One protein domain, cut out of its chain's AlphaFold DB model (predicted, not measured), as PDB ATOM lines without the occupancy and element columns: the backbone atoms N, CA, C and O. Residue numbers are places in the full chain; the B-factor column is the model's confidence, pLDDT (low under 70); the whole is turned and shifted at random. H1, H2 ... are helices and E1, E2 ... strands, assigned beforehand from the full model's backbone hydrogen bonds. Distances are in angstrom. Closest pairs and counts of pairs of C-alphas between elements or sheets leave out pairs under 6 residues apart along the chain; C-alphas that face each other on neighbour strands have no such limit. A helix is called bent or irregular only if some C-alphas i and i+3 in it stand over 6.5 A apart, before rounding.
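What this domain is: This is residues 2 to 31 and 83 to 147 of the 236 residues of an uncharacterized protein of Ktedonobacteria bacterium brp13 (UniProt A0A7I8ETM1). Two small groups of helices sit end to end along an elongated model: H6, H3 and H1 at one end, and H2 and H5, with the short H4 near both, at the other. In the first group H3 packs on H6 and the end of H1 comes near both; in the second H2 and H5 meet almost at right angles. Residues 14 to 20, 93 to 96 and 112 to 122 run between the groups, and strand E1 is at the far end beside H3. The printed part has 95 residues with six named helices and one named strand, in the order H1 H2 H3 H4 H5 H6 E1, and is mostly helix. It is only just compact, close to loose, with a radius of gyration of the C-alphas of 14.8 A, and it spans 43 by 28 by 20 A.

Where its parts are: Begin with H6, residues 123 to 133: find C-alpha 123 at (1.906, -9.015, -21.428), from where the helix runs 15.7 A. H1, residues 3 to 13, starts at C-alpha 3 at (-20.285, 3.177, -37.415) and is 16.0 A long. H2, residues 21 to 31, is 16.1 A long. H3 is residues 85 to 92, 10.7 A, and H5 is residues 104 to 111, 11.0 A. H4 is residues 97 to 101; it is neither bent nor irregular, but only just: C-alphas 98 and 101 are 6.1 A apart. E1, residues 144 to 146, ends at C-alpha 146 at (-23.820, -2.297, -28.714).

How they stand to each other: Look first at H6 and H3, which touch at a steep tilt of 44 degrees, opposite ways; their closest C-alphas, of Thr 129 and Ala 90, are 5.2 A apart. H1 is close to H6 but not clearly touching, with the C-alphas of Arg 11 and Ala 133 closest at 5.6 A. H2 and H5 touch and are about perpendicular at 87 degrees, with the C-alphas of Val 24 and Thr 110 closest at 5.4 A. H4 is close to H2 but not clearly touching, Leu 99 and Cys 23 having the closest C-alphas at 6.8 A. E1 pairs with no named strand; its closest C-alpha to H3 is that of Ile 144, 5.6 A from that of Ser 85. H2 and H6 are apart. In H3, H5 and H6 every O i to N i+4 pair is within hydrogen-bond range; in H1 4 of 7 are, in H2 5 of 7, and in H4 0 of 1, with 1 of 2 O i to N i+3 pairs.

The domain as a whole: The C-alphas of Ala 105 and Ala 141 are the two farthest apart, at 42.9 A. Residues 32 to 82 are not printed, and C-alphas 31 and 83 are 25.6 A apart across that cut. The link from H5 to H6 is long. Mean pLDDT of the printed part is 84.1; residues 2 to 4, 140 to 145 and 147 are under 70.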
ATOM      1  N   LEU A   2     -23.152   5.543 -39.449       51.41
ATOM      2  CA  LEU A   2     -22.132   6.317 -38.699       51.41
ATOM      3  C   LEU A   2     -21.041   5.442 -38.046       51.41
ATOM      4  O   LEU A   2     -20.109   5.975 -37.458       51.41
ATOM      5  N   ALA A   3     -21.141   4.112 -38.150       59.38
ATOM      6  CA  ALA A   3     -20.285   3.177 -37.415       59.38
ATOM      7  C   ALA A   3     -18.868   3.027 -37.996       59.38
ATOM      8  O   ALA A   3     -17.923   2.750 -37.274       59.38
ATOM      9  N   TYR A   4     -18.679   3.209 -39.306       64.88
ATOM     10  CA  TYR A   4     -17.379   2.914 -39.922       64.88
ATOM     11  C   TYR A   4     -16.258   3.877 -39.477       64.88
ATOM     12  O   TYR A   4     -15.191   3.398 -39.098       64.88
ATOM     13  N   PRO A   5     -16.468   5.213 -39.441       74.12
ATOM     14  CA  PRO A   5     -15.444   6.153 -38.980       74.12
ATOM     15  C   PRO A   5     -15.110   6.005 -37.492       74.12
ATOM     16  O   PRO A   5     -13.952   6.154 -37.108       74.12
ATOM     17  N   THR A   6     -16.101   5.697 -36.650       79.75
ATOM     18  CA  THR A   6     -15.890   5.538 -35.204       79.75
ATOM     19  C   THR A   6     -15.030   4.315 -34.906       79.75
ATOM     20  O   THR A   6     -14.103   4.416 -34.109       79.75
ATOM     21  N   LEU A   7     -15.227   3.204 -35.623       84.00
ATOM     22  CA  LEU A   7     -14.407   1.996 -35.467       84.00
ATOM     23  C   LEU A   7     -12.919   2.229 -35.785       84.00
ATOM     24  O   LEU A   7     -12.061   1.602 -35.171       84.00
ATOM     25  N   TYR A   8     -12.570   3.155 -36.684       87.06
ATOM     26  CA  TYR A   8     -11.162   3.522 -36.896       87.06
ATOM     27  C   TYR A   8     -10.553   4.243 -35.690       87.06
ATOM     28  O   TYR A   8      -9.392   3.999 -35.354       87.06
ATOM     29  N   VAL A   9     -11.330   5.103 -35.030       89.31
ATOM     30  CA  VAL A   9     -10.903   5.802 -33.812       89.31
ATOM     31  C   VAL A   9     -10.734   4.805 -32.664       89.31
ATOM     32  O   VAL A   9      -9.702   4.810 -31.998       89.31
ATOM     33  N   GLU A  10     -11.677   3.880 -32.492       89.25
ATOM     34  CA  GLU A  10     -11.572   2.822 -31.479       89.25
ATOM     35  C   GLU A  10     -10.380   1.891 -31.719       89.25
ATOM     36  O   GLU A  10      -9.671   1.498 -30.793       89.25
ATOM     37  N   ARG A  11     -10.103   1.559 -32.984       89.88
ATOM     38  CA  ARG A  11      -8.961   0.720 -33.363       89.88
ATOM     39  C   ARG A  11      -7.638   1.339 -32.915       89.88
ATOM     40  O   ARG A  11      -6.709   0.606 -32.577       89.88
ATOM     41  N   TRP A  12      -7.545   2.667 -32.880       89.31
ATOM     42  CA  TRP A  12      -6.357   3.356 -32.385       89.31
ATOM     43  C   TRP A  12      -6.084   3.059 -30.901       89.31
ATOM     44  O   TRP A  12      -4.925   2.870 -30.527       89.31
ATOM     45  N   LEU A  13      -7.125   2.908 -30.071       90.06
ATOM     46  CA  LEU A  13      -6.967   2.556 -28.655       90.06
ATOM     47  C   LEU A  13      -6.279   1.203 -28.466       90.06
ATOM     48  O   LEU A  13      -5.484   1.049 -27.542       90.06
ATOM     49  N   LEU A  14      -6.519   0.240 -29.359       90.62
ATOM     50  CA  LEU A  14      -5.939  -1.102 -29.269       90.62
ATOM     51  C   LEU A  14      -4.415  -1.134 -29.491       90.62
ATOM     52  O   LEU A  14      -3.763  -2.105 -29.105       90.62
ATOM     53  N   PHE A  15      -3.826  -0.094 -30.094       89.94
ATOM     54  CA  PHE A  15      -2.375  -0.012 -30.301       89.94
ATOM     55  C   PHE A  15      -1.593   0.410 -29.054       89.94
ATOM     56  O   PHE A  15      -0.368   0.219 -29.010       89.94
ATOM     57  N   ARG A  16      -2.272   0.992 -28.061       89.00
ATOM     58  CA  ARG A  16      -1.625   1.539 -26.870       89.00
ATOM     59  C   ARG A  16      -1.150   0.431 -25.917       89.00
ATOM     60  O   ARG A  16      -1.741  -0.650 -25.880       89.00
ATOM     61  N   PRO A  17      -0.115   0.689 -25.101       86.44
ATOM     62  CA  PRO A  17       0.262  -0.223 -24.029       86.44
ATOM     63  C   PRO A  17      -0.766  -0.182 -22.890       86.44
ATOM     64  O   PRO A  17      -1.207   0.890 -22.483       86.44
ATOM     65  N   ILE A  18      -1.101  -1.350 -22.343       87.44
ATOM     66  CA  ILE A  18      -1.917  -1.456 -21.129       87.44
ATOM     67  C   ILE A  18      -1.001  -1.256 -19.922       87.44
ATOM     68  O   ILE A  18       0.061  -1.872 -19.811       87.44
ATOM     69  N   THR A  19      -1.414  -0.385 -19.015       88.88
ATOM     70  CA  THR A  19      -0.655   0.066 -17.852       88.88
ATOM     71  C   THR A  19      -1.484  -0.074 -16.576       88.88
ATOM     72  O   THR A  19      -2.678  -0.352 -16.600       88.88
ATOM     73  N   ARG A  20      -0.854   0.144 -15.418       89.38
ATOM     74  CA  ARG A  20      -1.577   0.188 -14.133       89.38
ATOM     75  C   ARG A  20      -2.467   1.428 -14.001       89.38
ATOM     76  O   ARG A  20      -3.418   1.415 -13.227       89.38
ATOM     77  N   ALA A  21      -2.167   2.490 -14.755       88.38
ATOM     78  CA  ALA A  21      -2.962   3.712 -14.747       88.38
ATOM     79  C   ALA A  21      -4.367   3.478 -15.323       88.38
ATOM     80  O   ALA A  21      -5.310   4.124 -14.878       88.38
ATOM     81  N   ASP A  22      -4.533   2.509 -16.231       89.56
ATOM     82  CA  ASP A  22      -5.841   2.150 -16.788       89.56
ATOM     83  C   ASP A  22      -6.838   1.730 -15.690       89.56
ATOM     84  O   ASP A  22      -8.012   2.071 -15.773       89.56
ATOM     85  N   CYS A  23      -6.370   1.102 -14.607       89.69
ATOM     86  CA  CYS A  23      -7.201   0.704 -13.463       89.69
ATOM     87  C   CYS A  23      -7.658   1.904 -12.611       89.69
ATOM     88  O   CYS A  23      -8.774   1.927 -12.093       89.69
ATOM     89  N   VAL A  24      -6.802   2.924 -12.472       91.38
ATOM     90  CA  VAL A  24      -7.171   4.195 -11.822       91.38
ATOM     91  C   VAL A  24      -8.222   4.908 -12.660       91.38
ATOM     92  O   VAL A  24      -9.243   5.347 -12.133       91.38
ATOM     93  N   LEU A  25      -7.994   4.980 -13.972       91.50
ATOM     94  CA  LEU A  25      -8.920   5.602 -14.907       91.50
ATOM     95  C   LEU A  25     -10.262   4.869 -14.929       91.50
ATOM     96  O   LEU A  25     -11.293   5.528 -14.874       91.50
ATOM     97  N   GLU A  26     -10.278   3.536 -14.888       89.81
ATOM     98  CA  GLU A  26     -11.513   2.755 -14.752       89.81
ATOM     99  C   GLU A  26     -12.307   3.161 -13.506       89.81
ATOM    100  O   GLU A  26     -13.532   3.303 -13.539       89.81
ATOM    101  N   ARG A  27     -11.616   3.415 -12.392       90.25
ATOM    102  CA  ARG A  27     -12.272   3.846 -11.163       90.25
ATOM    103  C   ARG A  27     -12.783   5.281 -11.248       90.25
ATOM    104  O   ARG A  27     -13.887   5.550 -10.781       90.25
ATOM    105  N   TRP A  28     -12.019   6.183 -11.856       89.38
ATOM    106  CA  TRP A  28     -12.429   7.574 -12.083       89.38
ATOM    107  C   TRP A  28     -13.571   7.695 -13.089       89.38
ATOM    108  O   TRP A  28     -14.398   8.596 -12.966       89.38
ATOM    109  N   ALA A  29     -13.686   6.754 -14.024       88.12
ATOM    110  CA  ALA A  29     -14.799   6.679 -14.961       88.12
ATOM    111  C   ALA A  29     -16.155   6.614 -14.244       88.12
ATOM    112  O   ALA A  29     -17.129   7.228 -14.686       88.12
ATOM    113  N   ARG A  30     -16.198   5.945 -13.084       87.94
ATOM    114  CA  ARG A  30     -17.399   5.814 -12.251       87.94
ATOM    115  C   ARG A  30     -17.889   7.128 -11.654       87.94
ATOM    116  O   ARG A  30     -19.025   7.186 -11.209       87.94
ATOM    117  N   LEU A  31     -17.103   8.208 -11.676       86.12
ATOM    118  CA  LEU A  31     -17.581   9.530 -11.239       86.12
ATOM    119  C   LEU A  31     -18.809  10.006 -12.030       86.12
ATOM    120  O   LEU A  31     -19.597  10.793 -11.514       86.12
ATOM    121  N   VAL A  83     -20.489  -3.392 -33.436       83.62
ATOM    122  CA  VAL A  83     -19.058  -3.559 -33.171       83.62
ATOM    123  C   VAL A  83     -18.659  -4.992 -33.532       83.62
ATOM    124  O   VAL A  83     -19.285  -5.933 -33.039       83.62
ATOM    125  N   PRO A  84     -17.624  -5.205 -34.371       85.50
ATOM    126  CA  PRO A  84     -17.135  -6.549 -34.671       85.50
ATOM    127  C   PRO A  84     -16.762  -7.307 -33.394       85.50
ATOM    128  O   PRO A  84     -16.109  -6.754 -32.504       85.50
ATOM    129  N   SER A  85     -17.129  -8.584 -33.317       84.62
ATOM    130  CA  SER A  85     -16.958  -9.417 -32.118       84.62
ATOM    131  C   SER A  85     -15.507  -9.472 -31.606       84.62
ATOM    132  O   SER A  85     -15.243  -9.307 -30.410       84.62
ATOM    133  N   SER A  86     -14.540  -9.628 -32.515       85.19
ATOM    134  CA  SER A  86     -13.104  -9.640 -32.203       85.19
ATOM    135  C   SER A  86     -12.634  -8.327 -31.578       85.19
ATOM    136  O   SER A  86     -11.862  -8.328 -30.617       85.19
ATOM    137  N   MET A  87     -13.140  -7.211 -32.098       87.06
ATOM    138  CA  MET A  87     -12.812  -5.872 -31.638       87.06
ATOM    139  C   MET A  87     -13.455  -5.572 -30.287       87.06
ATOM    140  O   MET A  87     -12.759  -5.104 -29.392       87.06
ATOM    141  N   GLY A  88     -14.733  -5.907 -30.100       86.94
ATOM    142  CA  GLY A  88     -15.421  -5.746 -28.816       86.94
ATOM    143  C   GLY A  88     -14.733  -6.519 -27.687       86.94
ATOM    144  O   GLY A  88     -14.489  -5.973 -26.611       86.94
ATOM    145  N   ASN A  89     -14.309  -7.758 -27.953       87.12
ATOM    146  CA  ASN A  89     -13.542  -8.553 -26.992       87.12
ATOM    147  C   ASN A  89     -12.181  -7.922 -26.662       87.12
ATOM    148  O   ASN A  89     -11.791  -7.886 -25.496       87.12
ATOM    149  N   ALA A  90     -11.472  -7.394 -27.663       88.88
ATOM    150  CA  ALA A  90     -10.193  -6.716 -27.458       88.88
ATOM    151  C   ALA A  90     -10.338  -5.378 -26.710       88.88
ATOM    152  O   ALA A  90      -9.476  -5.033 -25.908       88.88
ATOM    153  N   LEU A  91     -11.426  -4.640 -26.929       89.50
ATOM    154  CA  LEU A  91     -11.742  -3.427 -26.175       89.50
ATOM    155  C   LEU A  91     -12.044  -3.771 -24.709       89.50
ATOM    156  O   LEU A  91     -11.431  -3.211 -23.807       89.50
ATOM    157  N   ASN A  92     -12.858  -4.798 -24.443       88.75
ATOM    158  CA  ASN A  92     -13.137  -5.256 -23.075       88.75
ATOM    159  C   ASN A  92     -11.869  -5.598 -22.270       88.75
ATOM    160  O   ASN A  92     -11.837  -5.407 -21.057       88.75
ATOM    161  N   MET A  93     -10.801  -6.048 -22.933       87.12
ATOM    162  CA  MET A  93      -9.504  -6.307 -22.304       87.12
ATOM    163  C   MET A  93      -8.806  -5.042 -21.768       87.12
ATOM    164  O   MET A  93      -7.956  -5.150 -20.887       87.12
ATOM    165  N   LEU A  94      -9.158  -3.846 -22.249       86.19
ATOM    166  CA  LEU A  94      -8.622  -2.572 -21.750       86.19
ATOM    167  C   LEU A  94      -9.222  -2.162 -20.389       86.19
ATOM    168  O   LEU A  94      -8.667  -1.287 -19.722       86.19
ATOM    169  N   ARG A  95     -10.317  -2.798 -19.949       87.25
ATOM    170  CA  ARG A  95     -11.067  -2.486 -18.714       87.25
ATOM    171  C   ARG A  95     -10.464  -3.149 -17.464       87.25
ATOM    172  O   ARG A  95     -11.165  -3.863 -16.759       87.25
ATOM    173  N   CYS A  96      -9.145  -3.010 -17.288       86.06
ATOM    174  CA  CYS A  96      -8.329  -3.542 -16.180       86.06
ATOM    175  C   CYS A  96      -8.928  -4.767 -15.430       86.06
ATOM    176  O   CYS A  96      -9.322  -4.677 -14.262       86.06
ATOM    177  N   PRO A  97      -8.937  -5.965 -16.048       82.00
ATOM    178  CA  PRO A  97      -9.466  -7.176 -15.411       82.00
ATOM    179  C   PRO A  97      -8.762  -7.540 -14.093       82.00
ATOM    180  O   PRO A  97      -9.337  -8.232 -13.256       82.00
ATOM    181  N   GLN A  98      -7.534  -7.057 -13.875       84.00
ATOM    182  CA  GLN A  98      -6.761  -7.326 -12.662       84.00
ATOM    183  C   GLN A  98      -7.431  -6.792 -11.394       84.00
ATOM    184  O   GLN A  98      -7.260  -7.369 -10.327       84.00
ATOM    185  N   LEU A  99      -8.206  -5.709 -11.487       84.31
ATOM    186  CA  LEU A  99      -8.827  -5.097 -10.311       84.31
ATOM    187  C   LEU A  99      -9.997  -5.940  -9.765       84.31
ATOM    188  O   LEU A  99     -10.364  -5.817  -8.594       84.31
ATOM    189  N   ALA A 100     -10.569  -6.826 -10.589       79.75
ATOM    190  CA  ALA A 100     -11.711  -7.661 -10.223       79.75
ATOM    191  C   ALA A 100     -11.377  -8.722  -9.160       79.75
ATOM    192  O   ALA A 100     -12.266  -9.107  -8.397       79.75
ATOM    193  N   THR A 101     -10.119  -9.161  -9.071       81.06
ATOM    194  CA  THR A 101      -9.655 -10.178  -8.110       81.06
ATOM    195  C   THR A 101      -9.062  -9.586  -6.831       81.06
ATOM    196  O   THR A 101      -8.820 -10.319  -5.878       81.06
ATOM    197  N   GLU A 102      -8.855  -8.268  -6.781       86.75
ATOM    198  CA  GLU A 102      -8.189  -7.604  -5.657       86.75
ATOM    199  C   GLU A 102      -9.128  -7.276  -4.492       86.75
ATOM    200  O   GLU A 102     -10.345  -7.110  -4.662       86.75
ATOM    201  N   SER A 103      -8.530  -7.126  -3.307       86.88
ATOM    202  CA  SER A 103      -9.222  -6.775  -2.062       86.88
ATOM    203  C   SER A 103      -9.897  -5.397  -2.116       86.88
ATOM    204  O   SER A 103      -9.515  -4.504  -2.874       86.88
ATOM    205  N   TYR A 104     -10.894  -5.191  -1.250       85.88
ATOM    206  CA  TYR A 104     -11.620  -3.921  -1.156       85.88
ATOM    207  C   TYR A 104     -10.694  -2.730  -0.851       85.88
ATOM    208  O   TYR A 104     -10.846  -1.662  -1.444       85.88
ATOM    209  N   ALA A 105      -9.687  -2.921   0.008       85.25
ATOM    210  CA  ALA A 105      -8.731  -1.876   0.370       85.25
ATOM    211  C   ALA A 105      -7.962  -1.343  -0.852       85.25
ATOM    212  O   ALA A 105      -7.916  -0.132  -1.074       85.25
ATOM    213  N   ILE A 106      -7.445  -2.240  -1.699       84.50
ATOM    214  CA  ILE A 106      -6.709  -1.874  -2.919       84.50
ATOM    215  C   ILE A 106      -7.624  -1.126  -3.899       84.50
ATOM    216  O   ILE A 106      -7.222  -0.116  -4.481       84.50
ATOM    217  N   ARG A 107      -8.892  -1.541  -4.032       84.69
ATOM    218  CA  ARG A 107      -9.881  -0.840  -4.877       84.69
ATOM    219  C   ARG A 107     -10.130   0.599  -4.415       84.69
ATOM    220  O   ARG A 107     -10.267   1.504  -5.243       84.69
ATOM    221  N   HIS A 108     -10.166   0.838  -3.105       85.62
ATOM    222  CA  HIS A 108     -10.309   2.189  -2.561       85.62
ATOM    223  C   HIS A 108      -9.058   3.036  -2.765       85.62
ATOM    224  O   HIS A 108      -9.176   4.160  -3.247       85.62
ATOM    225  N   LEU A 109      -7.873   2.491  -2.497       87.06
ATOM    226  CA  LEU A 109      -6.597   3.175  -2.744       87.06
ATOM    227  C   LEU A 109      -6.442   3.572  -4.221       87.06
ATOM    228  O   LEU A 109      -6.058   4.700  -4.532       87.06
ATOM    229  N   THR A 110      -6.871   2.698  -5.134       87.25
ATOM    230  CA  THR A 110      -6.890   2.959  -6.582       87.25
ATOM    231  C   THR A 110      -7.770   4.165  -6.937       87.25
ATOM    232  O   THR A 110      -7.437   4.931  -7.837       87.25
ATOM    233  N   THR A 111      -8.857   4.401  -6.191       85.06
ATOM    234  CA  THR A 111      -9.720   5.584  -6.383       85.06
ATOM    235  C   THR A 111      -8.952   6.885  -6.123       85.06
ATOM    236  O   THR A 111      -9.179   7.880  -6.807       85.06
ATOM    237  N   PHE A 112      -7.995   6.868  -5.193       86.81
ATOM    238  CA  PHE A 112      -7.120   8.004  -4.887       86.81
ATOM    239  C   PHE A 112      -5.897   8.104  -5.815       86.81
ATOM    240  O   PHE A 112      -5.007   8.914  -5.576       86.81
ATOM    241  N   GLY A 113      -5.839   7.297  -6.879       86.38
ATOM    242  CA  GLY A 113      -4.739   7.304  -7.844       86.38
ATOM    243  C   GLY A 113      -3.540   6.443  -7.449       86.38
ATOM    244  O   GLY A 113      -2.524   6.454  -8.144       86.38
ATOM    245  N   MET A 114      -3.637   5.668  -6.367       87.38
ATOM    246  CA  MET A 114      -2.556   4.786  -5.929       87.38
ATOM    247  C   MET A 114      -2.560   3.494  -6.754       87.38
ATOM    248  O   MET A 114      -3.223   2.519  -6.417       87.38
ATOM    249  N   ALA A 115      -1.811   3.499  -7.858       85.94
ATOM    250  CA  ALA A 115      -1.688   2.363  -8.775       85.94
ATOM    251  C   ALA A 115      -0.520   1.406  -8.453       85.94
ATOM    252  O   ALA A 115      -0.302   0.438  -9.180       85.94
ATOM    253  N   TRP A 116       0.286   1.683  -7.421       83.31
ATOM    254  CA  TRP A 116       1.554   0.981  -7.170       83.31
ATOM    255  C   TRP A 116       1.364  -0.470  -6.728       83.31
ATOM    256  O   TRP A 116       2.131  -1.332  -7.169       83.31
ATOM    257  N   ASP A 117       0.310  -0.726  -5.954       84.06
ATOM    258  CA  ASP A 117      -0.014  -2.042  -5.395       84.06
ATOM    259  C   ASP A 117      -0.764  -2.949  -6.379       84.06
ATOM    260  O   ASP A 117      -0.950  -4.133  -6.122       84.06
ATOM    261  N   ILE A 118      -1.166  -2.419  -7.540       85.44
ATOM    262  CA  ILE A 118      -1.882  -3.190  -8.558       85.44
ATOM    263  C   ILE A 118      -0.886  -4.102  -9.296       85.44
ATOM    264  O   ILE A 118       0.171  -3.630  -9.753       85.44
ATOM    265  N   PRO A 119      -1.187  -5.401  -9.481       86.19
ATOM    266  CA  PRO A 119      -0.333  -6.284 -10.266       86.19
ATOM    267  C   PRO A 119      -0.165  -5.757 -11.698       86.19
ATOM    268  O   PRO A 119      -1.031  -5.089 -12.271       86.19
ATOM    269  N   ARG A 120       1.005  -6.010 -12.297       85.75
ATOM    270  CA  ARG A 120       1.262  -5.573 -13.678       85.75
ATOM    271  C   ARG A 120       0.317  -6.312 -14.637       85.75
ATOM    272  O   ARG A 120       0.075  -7.499 -14.425       85.75
ATOM    273  N   PRO A 121      -0.195  -5.645 -15.689       85.06
ATOM    274  CA  PRO A 121      -1.014  -6.312 -16.693       85.06
ATOM    275  C   PRO A 121      -0.229  -7.451 -17.355       85.06
ATOM    276  O   PRO A 121       0.964  -7.286 -17.640       85.06
ATOM    277  N   PRO A 122      -0.868  -8.603 -17.616       85.00
ATOM    278  CA  PRO A 122      -0.205  -9.706 -18.288       85.00
ATOM    279  C   PRO A 122       0.146  -9.284 -19.720       85.00
ATOM    280  O   PRO A 122      -0.703  -8.795 -20.464       85.00
ATOM    281  N   GLN A 123       1.406  -9.480 -20.124       85.31
ATOM    282  CA  GLN A 123       1.906  -9.015 -21.428       85.31
ATOM    283  C   GLN A 123       1.108  -9.588 -22.606       85.31
ATOM    284  O   GLN A 123       0.928  -8.905 -23.616       85.31
ATOM    285  N   ILE A 124       0.569 -10.801 -22.450       87.19
ATOM    286  CA  ILE A 124      -0.268 -11.469 -23.453       87.19
ATOM    287  C   ILE A 124      -1.449 -10.598 -23.904       87.19
ATOM    288  O   ILE A 124      -1.809 -10.615 -25.077       87.19
ATOM    289  N   LEU A 125      -1.987  -9.771 -23.003       87.19
ATOM    290  CA  LEU A 125      -3.115  -8.890 -23.276       87.19
ATOM    291  C   LEU A 125      -2.756  -7.857 -24.347       87.19
ATOM    292  O   LEU A 125      -3.467  -7.716 -25.335       87.19
ATOM    293  N   SER A 126      -1.585  -7.227 -24.207       86.25
ATOM    294  CA  SER A 126      -1.074  -6.247 -25.174       86.25
ATOM    295  C   SER A 126      -0.753  -6.854 -26.545       86.25
ATOM    296  O   SER A 126      -0.868  -6.182 -27.569       86.25
ATOM    297  N   ILE A 127      -0.374  -8.137 -26.582       89.19
ATOM    298  CA  ILE A 127      -0.114  -8.869 -27.828       89.19
ATOM    299  C   ILE A 127      -1.436  -9.143 -28.550       89.19
ATOM    300  O   ILE A 127      -1.537  -8.917 -29.757       89.19
ATOM    301  N   ILE A 128      -2.455  -9.600 -27.816       90.38
ATOM    302  CA  ILE A 128      -3.780  -9.898 -28.364       90.38
ATOM    303  C   ILE A 128      -4.436  -8.624 -28.906       90.38
ATOM    304  O   ILE A 128      -4.848  -8.613 -30.067       90.38
ATOM    305  N   THR A 129      -4.486  -7.543 -28.121       89.50
ATOM    306  CA  THR A 129      -5.123  -6.284 -28.547       89.50
ATOM    307  C   THR A 129      -4.458  -5.720 -29.797       89.50
ATOM    308  O   THR A 129      -5.142  -5.378 -30.762       89.50
ATOM    309  N   ARG A 130      -3.121  -5.717 -29.847       90.62
ATOM    310  CA  ARG A 130      -2.363  -5.257 -31.014       90.62
ATOM    311  C   ARG A 130      -2.582  -6.145 -32.241       90.62
ATOM    312  O   ARG A 130      -2.655  -5.625 -33.351       90.62
ATOM    313  N   LYS A 131      -2.705  -7.464 -32.065       91.50
ATOM    314  CA  LYS A 131      -3.012  -8.387 -33.169       91.50
ATOM    315  C   LYS A 131      -4.381  -8.079 -33.775       91.50
ATOM    316  O   LYS A 131      -4.484  -7.993 -34.995       91.50
ATOM    317  N   VAL A 132      -5.398  -7.853 -32.942       89.88
ATOM    318  CA  VAL A 132      -6.741  -7.450 -33.395       89.88
ATOM    319  C   VAL A 132      -6.701  -6.074 -34.067       89.88
ATOM    320  O   VAL A 132      -7.302  -5.892 -35.120       89.88
ATOM    321  N   ALA A 133      -5.902  -5.134 -33.554       89.31
ATOM    322  CA  ALA A 133      -5.721  -3.812 -34.158       89.31
ATOM    323  C   ALA A 133      -5.131  -3.845 -35.581       89.31
ATOM    324  O   ALA A 133      -5.242  -2.864 -36.313       89.31
ATOM    325  N   MET A 134      -4.471  -4.927 -35.999       90.06
ATOM    326  CA  MET A 134      -3.943  -5.065 -37.363       90.06
ATOM    327  C   MET A 134      -4.921  -5.745 -38.324       90.06
ATOM    328  O   MET A 134      -4.697  -5.713 -39.532       90.06
ATOM    329  N   GLN A 135      -5.997  -6.344 -37.815       87.88
ATOM    330  CA  GLN A 135      -6.980  -7.030 -38.646       87.88
ATOM    331  C   GLN A 135      -7.854  -6.030 -39.420       87.88
ATOM    332  O   GLN A 135      -8.088  -4.908 -38.954       87.88
ATOM    333  N   PRO A 136      -8.336  -6.405 -40.619       85.12
ATOM    334  CA  PRO A 136      -9.315  -5.601 -41.336       85.12
ATOM    335  C   PRO A 136     -10.622  -5.530 -40.541       85.12
ATOM    336  O   PRO A 136     -11.051  -6.512 -39.936       85.12
ATOM    337  N   ILE A 137     -11.270  -4.363 -40.564       82.81
ATOM    338  CA  ILE A 137     -12.578  -4.165 -39.931       82.81
ATOM    339  C   ILE A 137     -13.628  -4.819 -40.831       82.81
ATOM    340  O   ILE A 137     -14.078  -4.236 -41.820       82.81
ATOM    341  N   VAL A 138     -13.991  -6.051 -40.491       79.38
ATOM    342  CA  VAL A 138     -15.060  -6.806 -41.147       79.38
ATOM    343  C   VAL A 138     -16.234  -6.854 -40.183       79.38
ATOM    344  O   VAL A 138     -16.085  -7.335 -39.062       79.38
ATOM    345  N   ILE A 139     -17.382  -6.323 -40.600       74.94
ATOM    346  CA  ILE A 139     -18.620  -6.475 -39.832       74.94
ATOM    347  C   ILE A 139     -19.151  -7.871 -40.144       74.94
ATOM    348  O   ILE A 139     -19.583  -8.142 -41.263       74.94
ATOM    349  N   ASP A 140     -19.002  -8.770 -39.178       67.94
ATOM    350  CA  ASP A 140     -19.434 -10.156 -39.262       67.94
ATOM    351  C   ASP A 140     -20.922 -10.295 -38.918       67.94
ATOM    352  O   ASP A 140     -21.532  -9.431 -38.288       67.94
ATOM    353  N   ALA A 141     -21.520 -11.425 -39.301       64.56
ATOM    354  CA  ALA A 141     -22.874 -11.788 -38.871       64.56
ATOM    355  C   ALA A 141     -22.976 -12.020 -37.345       64.56
ATOM    356  O   ALA A 141     -24.074 -12.185 -36.821       64.56
ATOM    357  N   HIS A 142     -21.836 -12.043 -36.643       63.00
ATOM    358  CA  HIS A 142     -21.714 -12.151 -35.188       63.00
ATOM    359  C   HIS A 142     -21.363 -10.813 -34.521       63.00
ATOM    360  O   HIS A 142     -20.884 -10.814 -33.384       63.00
ATOM    361  N   ALA A 143     -21.568  -9.687 -35.213       66.44
ATOM    362  CA  ALA A 143     -21.333  -8.371 -34.642       66.44
ATOM    363  C   ALA A 143     -22.118  -8.228 -33.332       66.44
ATOM    364  O   ALA A 143     -23.271  -8.647 -33.227       66.44
ATOM    365  N   ILE A 144     -21.462  -7.665 -32.320       68.81
ATOM    366  CA  ILE A 144     -22.087  -7.417 -31.029       68.81
ATOM    367  C   ILE A 144     -22.970  -6.183 -31.194       68.81
ATOM    368  O   ILE A 144     -22.487  -5.120 -31.601       68.81
ATOM    369  N   ASP A 145     -24.250  -6.352 -30.872       66.88
ATOM    370  CA  ASP A 145     -25.198  -5.259 -30.703       66.88
ATOM    371  C   ASP A 145     -24.767  -4.425 -29.491       66.88
ATOM    372  O   ASP A 145     -24.918  -4.847 -28.341       66.88
ATOM    373  N   ASP A 146     -24.194  -3.252 -29.749       72.19
ATOM    374  CA  ASP A 146     -23.820  -2.297 -28.714       72.19
ATOM    375  C   ASP A 146     -24.917  -1.237 -28.562       72.19
ATOM    376  O   ASP A 146     -25.294  -0.537 -29.508       72.19
ATOM    377  N   TYR A 147     -25.435  -1.131 -27.342       69.56
ATOM    378  CA  TYR A 147     -26.445  -0.160 -26.923       69.56
ATOM    379  C   TYR A 147     -25.798   0.908 -26.027       69.56
ATOM    380  O   TYR A 147     -26.311   1.259 -24.959       69.56
TER     381      TYR A 147